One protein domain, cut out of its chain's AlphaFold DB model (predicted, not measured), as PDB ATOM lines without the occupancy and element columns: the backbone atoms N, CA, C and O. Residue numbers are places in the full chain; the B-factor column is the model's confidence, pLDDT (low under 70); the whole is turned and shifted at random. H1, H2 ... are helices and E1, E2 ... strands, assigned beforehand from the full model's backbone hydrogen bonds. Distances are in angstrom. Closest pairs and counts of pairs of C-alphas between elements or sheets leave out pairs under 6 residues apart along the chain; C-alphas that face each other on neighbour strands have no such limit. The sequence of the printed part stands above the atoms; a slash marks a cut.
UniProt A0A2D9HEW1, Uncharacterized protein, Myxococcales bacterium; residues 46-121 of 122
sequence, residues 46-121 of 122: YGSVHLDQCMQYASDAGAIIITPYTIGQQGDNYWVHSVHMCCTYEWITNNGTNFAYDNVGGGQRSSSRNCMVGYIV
ATOM      1  N   TYR A  46       7.464   1.265  41.028       97.38
ATOM      2  CA  TYR A  46       7.877   2.558  41.575       97.38
ATOM      3  C   TYR A  46       7.473   2.731  43.044       97.38
ATOM      4  O   TYR A  46       7.759   3.772  43.640       97.38
ATOM      5  N   GLY A  47       6.812   1.736  43.643       96.56
ATOM      6  CA  GLY A  47       6.291   1.828  44.999       96.56
ATOM      7  C   GLY A  47       5.214   2.907  45.142       96.56
ATOM      8  O   GLY A  47       4.481   3.213  44.201       96.56
ATOM      9  N   SER A  48       5.088   3.459  46.351       97.44
ATOM     10  CA  SER A  48       3.995   4.368  46.714       97.44
ATOM     11  C   SER A  48       4.176   5.771  46.129       97.44
ATOM     12  O   SER A  48       5.054   6.526  46.548       97.44
ATOM     13  N   VAL A  49       3.304   6.136  45.191       96.94
ATOM     14  CA  VAL A  49       3.276   7.443  44.521       96.94
ATOM     15  C   VAL A  49       1.837   7.918  44.327       96.94
ATOM     16  O   VAL A  49       0.877   7.168  44.514       96.94
ATOM     17  N   HIS A  50       1.666   9.178  43.940       94.62
ATOM     18  CA  HIS A  50       0.360   9.700  43.534       94.62
ATOM     19  C   HIS A  50      -0.008   9.218  42.124       94.62
ATOM     20  O   HIS A  50       0.878   8.913  41.320       94.62
ATOM     21  N   LEU A  51      -1.306   9.164  41.804       92.00
ATOM     22  CA  LEU A  51      -1.764   8.643  40.513       92.00
ATOM     23  C   LEU A  51      -1.194   9.451  39.344       92.00
ATOM     24  O   LEU A  51      -0.766   8.872  38.352       92.00
ATOM     25  N   ASP A  52      -1.143  10.779  39.467       90.62
ATOM     26  CA  ASP A  52      -0.606  11.653  38.425       90.62
ATOM     27  C   ASP A  52       0.855  11.307  38.103       90.62
ATOM     28  O   ASP A  52       1.245  11.211  36.942       90.62
ATOM     29  N   GLN A  53       1.655  11.041  39.131       94.31
ATOM     30  CA  GLN A  53       3.043  10.622  38.983       94.31
ATOM     31  C   GLN A  53       3.151   9.221  38.362       94.31
ATOM     32  O   GLN A  53       3.994   8.999  37.497       94.31
ATOM     33  N   CYS A  54       2.261   8.295  38.731       94.62
ATOM     34  CA  CYS A  54       2.200   6.968  38.115       94.62
ATOM     35  C   CYS A  54       1.852   7.034  36.616       94.62
ATOM     36  O   CYS A  54       2.492   6.380  35.792       94.62
ATOM     37  N   MET A  55       0.883   7.879  36.242       92.69
ATOM     38  CA  MET A  55       0.526   8.131  34.841       92.69
ATOM     39  C   MET A  55       1.683   8.751  34.062       92.69
ATOM     40  O   MET A  55       1.912   8.380  32.907       92.69
ATOM     41  N   GLN A  56       2.431   9.664  34.684       94.06
ATOM     42  CA  GLN A  56       3.627  10.238  34.082       94.06
ATOM     43  C   GLN A  56       4.689   9.163  33.814       94.06
ATOM     44  O   GLN A  56       5.178   9.091  32.690       94.06
ATOM     45  N   TYR A  57       4.984   8.285  34.778       96.00
ATOM     46  CA  TYR A  57       5.942   7.189  34.581       96.00
ATOM     47  C   TYR A  57       5.529   6.224  33.474       96.00
ATOM     48  O   TYR A  57       6.353   5.874  32.630       96.00
ATOM     49  N   ALA A  58       4.250   5.842  33.429       94.62
ATOM     50  CA  ALA A  58       3.734   5.015  32.344       94.62
ATOM     51  C   ALA A  58       3.926   5.716  30.989       94.62
ATOM     52  O   ALA A  58       4.430   5.121  30.041       94.62
ATOM     53  N   SER A  59       3.604   7.008  30.921       94.00
ATOM     54  CA  SER A  59       3.722   7.805  29.698       94.00
ATOM     55  C   SER A  59       5.167   7.943  29.221       94.00
ATOM     56  O   SER A  59       5.440   7.692  28.049       94.00
ATOM     57  N   ASP A  60       6.091   8.280  30.125       95.56
ATOM     58  CA  ASP A  60       7.510   8.476  29.812       95.56
ATOM     59  C   ASP A  60       8.169   7.191  29.290       95.56
ATOM     60  O   ASP A  60       9.052   7.258  28.431       95.56
ATOM     61  N   ALA A  61       7.708   6.030  29.756       94.38
ATOM     62  CA  ALA A  61       8.174   4.719  29.314       94.38
ATOM     63  C   ALA A  61       7.452   4.177  28.067       94.38
ATOM     64  O   ALA A  61       7.804   3.104  27.581       94.38
ATOM     65  N   GLY A  62       6.423   4.868  27.557       91.88
ATOM     66  CA  GLY A  62       5.564   4.320  26.500       91.88
ATOM     67  C   GLY A  62       4.792   3.069  26.948       91.88
ATOM     68  O   GLY A  62       4.481   2.201  26.135       91.88
ATOM     69  N   ALA A  63       4.516   2.976  28.246       92.88
ATOM     70  CA  ALA A  63       3.932   1.843  28.940       92.88
ATOM     71  C   ALA A  63       2.489   2.133  29.388       92.88
ATOM     72  O   ALA A  63       1.953   3.226  29.196       92.88
ATOM     73  N   ILE A  64       1.863   1.146  30.028       92.12
ATOM     74  CA  ILE A  64       0.587   1.309  30.732       92.12
ATOM     75  C   ILE A  64       0.775   1.061  32.226       92.12
ATOM     76  O   ILE A  64       1.708   0.365  32.631       92.12
ATOM     77  N   ILE A  65      -0.122   1.612  33.047       93.00
ATOM     78  CA  ILE A  65      -0.225   1.214  34.454       93.00
ATOM     79  C   ILE A  65      -0.711  -0.236  34.483       93.00
ATOM     80  O   ILE A  65      -1.746  -0.559  33.898       93.00
ATOM     81  N   ILE A  66       0.046  -1.093  35.155       92.75
ATOM     82  CA  ILE A  66      -0.285  -2.497  35.379       92.75
ATOM     83  C   ILE A  66      -0.363  -2.769  36.878       92.75
ATOM     84  O   ILE A  66      -0.013  -1.935  37.711       92.75
ATOM     85  N   THR A  67      -0.795  -3.973  37.225       92.62
ATOM     86  CA  THR A  67      -0.708  -4.475  38.598       92.62
ATOM     87  C   THR A  67       0.193  -5.706  38.624       92.62
ATOM     88  O   THR A  67       0.381  -6.326  37.572       92.62
ATOM     89  N   PRO A  68       0.700  -6.131  39.795       92.56
ATOM     90  CA  PRO A  68       1.424  -7.397  39.911       92.56
ATOM     91  C   PRO A  68       0.660  -8.567  39.274       92.56
ATOM     92  O   PRO A  68       1.253  -9.405  38.596       92.56
ATOM     93  N   TYR A  69      -0.671  -8.576  39.389       88.62
ATOM     94  CA  TYR A  69      -1.525  -9.611  38.802       88.62
ATOM     95  C   TYR A  69      -1.445  -9.684  37.280       88.62
ATOM     96  O   TYR A  69      -1.485 -10.782  36.731       88.62
ATOM     97  N   THR A  70      -1.260  -8.549  36.598       88.75
ATOM     98  CA  THR A  70      -1.100  -8.491  35.136       88.75
ATOM     99  C   THR A  70       0.064  -9.361  34.656       88.75
ATOM    100  O   THR A  70      -0.004  -9.946  33.580       88.75
ATOM    101  N   ILE A  71       1.110  -9.489  35.474       92.19
ATOM    102  CA  ILE A  71       2.321 -10.262  35.175       92.19
ATOM    103  C   ILE A  71       2.431 -11.540  36.024       92.19
ATOM    104  O   ILE A  71       3.502 -12.135  36.132       92.19
ATOM    105  N   GLY A  72       1.323 -11.996  36.619       89.69
ATOM    106  CA  GLY A  72       1.263 -13.237  37.400       89.69
ATOM    107  C   GLY A  72       1.913 -13.169  38.785       89.69
ATOM    108  O   GLY A  72       2.185 -14.210  39.382       89.69
ATOM    109  N   GLN A  73       2.163 -11.968  39.297       91.25
ATOM    110  CA  GLN A  73       2.665 -11.725  40.646       91.25
ATOM    111  C   GLN A  73       1.518 -11.387  41.609       91.25
ATOM    112  O   GLN A  73       0.365 -11.217  41.212       91.25
ATOM    113  N   GLN A  74       1.837 -11.305  42.900       89.88
ATOM    114  CA  GLN A  74       0.896 -10.900  43.942       89.88
ATOM    115  C   GLN A  74       1.261  -9.517  44.470       89.88
ATOM    116  O   GLN A  74       2.439  -9.200  44.625       89.88
ATOM    117  N   GLY A  75       0.254  -8.715  44.797       88.44
ATOM    118  CA  GLY A  75       0.454  -7.450  45.486       88.44
ATOM    119  C   GLY A  75      -0.813  -6.612  45.492       88.44
ATOM    120  O   GLY A  75      -1.603  -6.662  44.558       88.44
ATOM    121  N   ASP A  76      -0.996  -5.840  46.556       91.12
ATOM    122  CA  ASP A  76      -2.215  -5.074  46.788       91.12
ATOM    123  C   ASP A  76      -1.936  -3.572  46.851       91.12
ATOM    124  O   ASP A  76      -0.789  -3.141  47.009       91.12
ATOM    125  N   ASN A  77      -2.997  -2.772  46.753       93.88
ATOM    126  CA  ASN A  77      -2.936  -1.311  46.760       93.88
ATOM    127  C   ASN A  77      -2.156  -0.720  45.579       93.88
ATOM    128  O   ASN A  77      -1.422   0.246  45.765       93.88
ATOM    129  N   TYR A  78      -2.313  -1.289  44.380       94.69
ATOM    130  CA  TYR A  78      -1.730  -0.749  43.147       94.69
ATOM    131  C   TYR A  78      -2.741   0.089  42.375       94.69
ATOM    132  O   TYR A  78      -3.875  -0.352  42.175       94.69
ATOM    133  N   TRP A  79      -2.317   1.272  41.925       94.06
ATOM    134  CA  TRP A  79      -3.099   2.115  41.027       94.06
ATOM    135  C   TRP A  79      -3.566   1.339  39.798       94.06
ATOM    136  O   TRP A  79      -2.832   0.523  39.243       94.06
ATOM    137  N   VAL A  80      -4.779   1.647  39.349       89.56
ATOM    138  CA  VAL A  80      -5.312   1.215  38.058       89.56
ATOM    139  C   VAL A  80      -5.928   2.396  37.328       89.56
ATOM    140  O   VAL A  80      -6.225   3.442  37.908       89.56
ATOM    141  N   HIS A  81      -6.111   2.234  36.023       80.44
ATOM    142  CA  HIS A  81      -6.834   3.218  35.236       80.44
ATOM    143  C   HIS A  81      -8.309   3.213  35.660       80.44
ATOM    144  O   HIS A  81      -9.000   2.218  35.448       80.44
ATOM    145  N   SER A  82      -8.787   4.306  36.262       76.69
ATOM    146  CA  SER A  82     -10.211   4.441  36.589       76.69
ATOM    147  C   SER A  82     -11.017   4.706  35.321       76.69
ATOM    148  O   SER A  82     -10.599   5.461  34.446       76.69
ATOM    149  N   VAL A  83     -12.223   4.150  35.245       69.69
ATOM    150  CA  VAL A  83     -13.217   4.538  34.227       69.69
ATOM    151  C   VAL A  83     -13.791   5.947  34.464       69.69
ATOM    152  O   VAL A  83     -14.408   6.522  33.569       69.69
ATOM    153  N   HIS A  84     -13.559   6.534  35.643       72.00
ATOM    154  CA  HIS A  84     -14.104   7.813  36.110       72.00
ATOM    155  C   HIS A  84     -13.007   8.839  36.467       72.00
ATOM    156  O   HIS A  84     -13.089   9.538  37.478       72.00
ATOM    157  N   MET A  85     -12.005   8.987  35.592       69.94
ATOM    158  CA  MET A  85     -10.809   9.830  35.780       69.94
ATOM    159  C   MET A  85     -11.018  11.331  36.092       69.94
ATOM    160  O   MET A  85     -10.038  12.034  36.332       69.94
ATOM    161  N   CYS A  86     -12.244  11.864  36.097       72.12
ATOM    162  CA  CYS A  86     -12.506  13.292  36.347       72.12
ATOM    163  C   CYS A  86     -12.308  13.740  37.809       72.12
ATOM    164  O   CYS A  86     -12.324  14.942  38.074       72.12
ATOM    165  N   CYS A  87     -12.165  12.799  38.742       81.25
ATOM    166  CA  CYS A  87     -11.952  13.035  40.180       81.25
ATOM    167  C   CYS A  87     -11.882  11.732  40.986       81.25
ATOM    168  O   CYS A  87     -11.489  11.751  42.156       81.25
ATOM    169  N   THR A  88     -12.285  10.617  40.372       87.12
ATOM    170  CA  THR A  88     -12.268   9.298  40.985       87.12
ATOM    171  C   THR A  88     -11.043   8.530  40.511       87.12
ATOM    172  O   THR A  88     -10.823   8.362  39.312       87.12
ATOM    173  N   TYR A  89     -10.232   8.070  41.457       89.38
ATOM    174  CA  TYR A  89      -8.968   7.388  41.193       89.38
ATOM    175  C   TYR A  89      -8.984   6.025  41.858       89.38
ATOM    176  O   TYR A  89      -9.133   5.940  43.073       89.38
ATOM    177  N   GLU A  90      -8.832   4.962  41.077       91.38
ATOM    178  CA  GLU A  90      -9.046   3.589  41.531       91.38
ATOM    179  C   GLU A  90      -7.728   2.851  41.756       91.38
ATOM    180  O   GLU A  90      -6.763   3.014  41.011       91.38
ATOM    181  N   TRP A  91      -7.706   1.986  42.765       92.06
ATOM    182  CA  TRP A  91      -6.636   1.019  42.983       92.06
ATOM    183  C   TRP A  91      -7.211  -0.343  43.351       92.06
ATOM    184  O   TRP A  91      -8.315  -0.462  43.886       92.06
ATOM    185  N   ILE A  92      -6.428  -1.380  43.094       90.06
ATOM    186  CA  ILE A  92      -6.773  -2.751  43.454       90.06
ATOM    187  C   ILE A  92      -6.609  -2.983  44.957       90.06
ATOM    188  O   ILE A  92      -5.610  -2.577  45.551       90.06
ATOM    189  N   THR A  93      -7.584  -3.675  45.546       88.31
ATOM    190  CA  THR A  93      -7.579  -4.158  46.934       88.31
ATOM    191  C   THR A  93      -7.925  -5.649  46.997       88.31
ATOM    192  O   THR A  93      -8.437  -6.235  46.036       88.31
ATOM    193  N   ASN A  94      -7.706  -6.268  48.159       86.19
ATOM    194  CA  ASN A  94      -8.069  -7.657  48.442       86.19
ATOM    195  C   ASN A  94      -7.467  -8.634  47.434       86.19
ATOM    196  O   ASN A  94      -8.155  -9.498  46.881       86.19
ATOM    197  N   ASN A  95      -6.169  -8.494  47.201       80.62
ATOM    198  CA  ASN A  95      -5.416  -9.334  46.291       80.62
ATOM    199  C   ASN A  95      -6.021  -9.386  44.880       80.62
ATOM    200  O   ASN A  95      -6.249 -10.477  44.355       80.62
ATOM    201  N   GLY A  96      -6.374  -8.241  44.290       75.38
ATOM    202  CA  GLY A  96      -6.884  -8.249  42.915       75.38
ATOM    203  C   GLY A  96      -8.373  -8.529  42.754       75.38
ATOM    204  O   GLY A  96      -8.890  -8.441  41.643       75.38
ATOM    205  N   THR A  97      -9.075  -8.848  43.842       82.50
ATOM    206  CA  THR A  97     -10.492  -9.240  43.784       82.50
ATOM    207  C   THR A  97     -11.462  -8.097  44.054       82.50
ATOM    208  O   THR A  97     -12.667  -8.264  43.874       82.50
ATOM    209  N   ASN A  98     -10.958  -6.940  44.480       84.75
ATOM    210  CA  ASN A  98     -11.762  -5.753  44.708       84.75
ATOM    211  C   ASN A  98     -11.001  -4.492  44.279       84.75
ATOM    212  O   ASN A  98      -9.802  -4.527  44.005       84.75
ATOM    213  N   PHE A  99     -11.691  -3.362  44.254       88.44
ATOM    214  CA  PHE A  99     -11.086  -2.051  44.075       88.44
ATOM    215  C   PHE A  99     -11.558  -1.111  45.182       88.44
ATOM    216  O   PHE A  99     -12.632  -1.278  45.761       88.44
ATOM    217  N   ALA A 100     -10.729  -0.127  45.483       91.25
ATOM    218  CA  ALA A 100     -11.115   1.036  46.261       91.25
ATOM    219  C   ALA A 100     -10.769   2.285  45.455       91.25
ATOM    220  O   ALA A 100     -10.104   2.205  44.418       91.25
ATOM    221  N   TYR A 101     -11.276   3.429  45.895       92.06
ATOM    222  CA  TYR A 101     -11.121   4.665  45.157       92.06
ATOM    223  C   TYR A 101     -10.927   5.857  46.079       92.06
ATOM    224  O   TYR A 101     -11.440   5.903  47.199       92.06
ATOM    225  N   ASP A 102     -10.212   6.842  45.559       90.44
ATOM    226  CA  ASP A 102     -10.229   8.200  46.060       90.44
ATOM    227  C   ASP A 102     -11.265   8.957  45.245       90.44
ATOM    228  O   ASP A 102     -11.333   8.795  44.030       90.44
ATOM    229  N   ASN A 103     -12.050   9.798  45.906       90.06
ATOM    230  CA  ASN A 103     -12.896  10.785  45.255       90.06
ATOM    231  C   ASN A 103     -12.461  12.152  45.777       90.06
ATOM    232  O   ASN A 103     -12.751  12.502  46.924       90.06
ATOM    233  N   VAL A 104     -11.690  12.872  44.968       86.88
ATOM    234  CA  VAL A 104     -11.109  14.162  45.353       86.88
ATOM    235  C   VAL A 104     -11.692  15.293  44.517       86.88
ATOM    236  O   VAL A 104     -12.140  15.095  43.393       86.88
ATOM    237  N   GLY A 105     -11.682  16.512  45.047       82.12
ATOM    238  CA  GLY A 105     -12.089  17.690  44.287       82.12
ATOM    239  C   GLY A 105     -11.180  17.952  43.079       82.12
ATOM    240  O   GLY A 105     -10.028  17.517  43.027       82.12
ATOM    241  N   GLY A 106     -11.683  18.718  42.108       78.62
ATOM    242  CA  GLY A 106     -10.892  19.135  40.948       78.62
ATOM    243  C   GLY A 106      -9.596  19.842  41.366       78.62
ATOM    244  O   GLY A 106      -9.609  20.729  42.217       78.62
ATOM    245  N   GLY A 107      -8.468  19.428  40.782       74.06
ATOM    246  CA  GLY A 107      -7.140  19.968  41.098       74.06
ATOM    247  C   GLY A 107      -6.527  19.470  42.412       74.06
ATOM    248  O   GLY A 107      -5.419  19.883  42.751       74.06
ATOM    249  N   GLN A 108      -7.201  18.583  43.151       83.69
ATOM    250  CA  GLN A 108      -6.626  17.953  44.337       83.69
ATOM    251  C   GLN A 108      -5.782  16.732  43.966       83.69
ATOM    252  O   GLN A 108      -6.074  15.995  43.022       83.69
ATOM    253  N   ARG A 109      -4.720  16.516  44.744       87.19
ATOM    254  CA  ARG A 109      -3.839  15.361  44.583       87.19
ATOM    255  C   ARG A 109      -4.504  14.113  45.164       87.19
ATOM    256  O   ARG A 109      -5.141  14.195  46.213       87.19
ATOM    257  N   SER A 110      -4.336  12.969  44.501       90.81
ATOM    258  CA  SER A 110      -4.755  11.672  45.044       90.81
ATOM    259  C   SER A 110      -4.000  11.357  46.340       90.81
ATOM    260  O   SER A 110      -2.954  11.950  46.622       90.81
ATOM    261  N   SER A 111      -4.444  10.351  47.086       93.75
ATOM    262  CA  SER A 111      -3.581   9.678  48.061       93.75
ATOM    263  C   SER A 111      -2.363   9.037  47.372       93.75
ATOM    264  O   SER A 111      -2.199   9.144  46.151       93.75
ATOM    265  N   SER A 112      -1.480   8.400  48.144       95.62
ATOM    266  CA  SER A 112      -0.379   7.602  47.594       95.62
ATOM    267  C   SER A 112      -0.728   6.116  47.639       95.62
ATOM    268  O   SER A 112      -1.162   5.601  48.678       95.62
ATOM    269  N   ARG A 113      -0.542   5.431  46.510       95.88
ATOM    270  CA  ARG A 113      -0.702   3.978  46.346       95.88
ATOM    271  C   ARG A 113       0.453   3.442  45.511       95.88
ATOM    272  O   ARG A 113       1.167   4.218  44.875       95.88
ATOM    273  N   ASN A 114       0.649   2.131  45.533       97.19
ATOM    274  CA  ASN A 114       1.716   1.500  44.771       97.19
ATOM    275  C   ASN A 114       1.496   1.707  43.268       97.19
ATOM    276  O   ASN A 114       0.363   1.725  42.784       97.19
ATOM    277  N   CYS A 115       2.579   1.877  42.524       96.38
ATOM    278  CA  CYS A 115       2.548   2.081  41.087       96.38
ATOM    279  C   CYS A 115       3.461   1.080  40.407       96.38
ATOM    280  O   CYS A 115       4.659   1.045  40.674       96.38
ATOM    281  N   MET A 116       2.896   0.329  39.471       96.75
ATOM    282  CA  MET A 116       3.652  -0.515  38.567       96.75
ATOM    283  C   MET A 116       3.270  -0.149  37.141       96.75
ATOM    284  O   MET A 116       2.099   0.085  36.837       96.75
ATOM    285  N   VAL A 117       4.261  -0.080  36.260       96.19
ATOM    286  CA  VAL A 117       4.042   0.193  34.838       96.19
ATOM    287  C   VAL A 117       4.747  -0.863  34.008       96.19
ATOM    288  O   VAL A 117       5.773  -1.398  34.428       96.19
ATOM    289  N   GLY A 118       4.213  -1.166  32.830       95.31
ATOM    290  CA  GLY A 118       4.843  -2.129  31.939       95.31
ATOM    291  C   GLY A 118       4.257  -2.168  30.537       95.31
ATOM    292  O   GLY A 118       3.205  -1.589  30.260       95.31
ATOM    293  N   TYR A 119       4.974  -2.851  29.650       92.94
ATOM    294  CA  TYR A 119       4.585  -3.108  28.267       92.94
ATOM    295  C   TYR A 119       5.117  -4.465  27.793       92.94
ATOM    296  O   TYR A 119       6.060  -5.019  28.360       92.94
ATOM    297  N   ILE A 120       4.519  -4.989  26.724       92.25
ATOM    298  CA  ILE A 120       4.952  -6.227  26.068       92.25
ATOM    299  C   ILE A 120       6.006  -5.896  25.002       92.25
ATOM    300  O   ILE A 120       5.810  -4.984  24.200       92.25
ATOM    301  N   VAL A 121       7.123  -6.629  24.988       88.31
ATOM    302  CA  VAL A 121       8.291  -6.334  24.134       88.31
ATOM    303  C   VAL A 121       8.109  -6.791  22.687       88.31
ATOM    304  O   VAL A 121       8.628  -6.126  21.789       88.31
TER     305      VAL A 121
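Overview. This is residues 46 to 121 of the 122 residues of an uncharacterized protein of Myxococcales bacterium (UniProt A0A2D9HEW1). A small sheet of three strands, built along the long strand E5, has helix H1 over one face; a two-stranded hairpin, E3 and E4, stands to one side, and the long link from H2 to E3 passes between. The printed part has 76 residues, in the order E1 H1 E2 H2 E3 E4 E5, a mixed class of two named helices and five named strands. The larger sheet runs E1, E5, E2, all antiparallel. The whole is compact, with a radius of gyration of the C-alphas of 11.8 A and spans of 36 by 29 by 21 A.

Along the chain. Find C-alpha 112 at (-0.379, 7.602, 47.594); from there E5 runs 26.1 A to C-alpha 120 at (4.952, -6.227, 26.068). Its neighbours are E1, residues 46 to 50, 10.6 A, and E2, residues 64 to 66, 6.1 A. H1, residues 51 to 60, runs 14.2 A from C-alpha 51 at (-1.764, 8.643, 40.513). H2 is residues 68 to 71, 5.6 A; E3 is 88 to 93, 15.4 A; E4 is 98 to 103, 16.6 A.

Arrangement. Pairing on E5 is staggered: residues 112 to 115 pair with E1, N 46 and O 115 being 2.8 A apart, and 116 to 118 with E2, N 66 and O 116 being 2.9 A apart. E1, H1 and E2 form a split strand-helix-strand unit, two same-way strands with E5 between them; its crossover is right-handed. H1 is on the sheet in two layers, helix on one face, at a height of 7.8 A, along E5 at 17 degrees on the local plane; the closest C-alphas, Ala 58 and Val 117, are 5.4 A apart. H2 only grazes the sheet. In the hairpin E3 and E4, N 91 and O 100 are 2.9 A apart. Every O i to N i+4 pair of H1 is within hydrogen-bond range; H2 is too short for one.

Size, cuts and confidence. The C-alphas of Gly 105 and Val 121, the two farthest apart, are 37.4 A apart. The printed part has no cut. Look at residues 72 to 87 for the long link; residues 83 and 85 in it have pLDDT under 70.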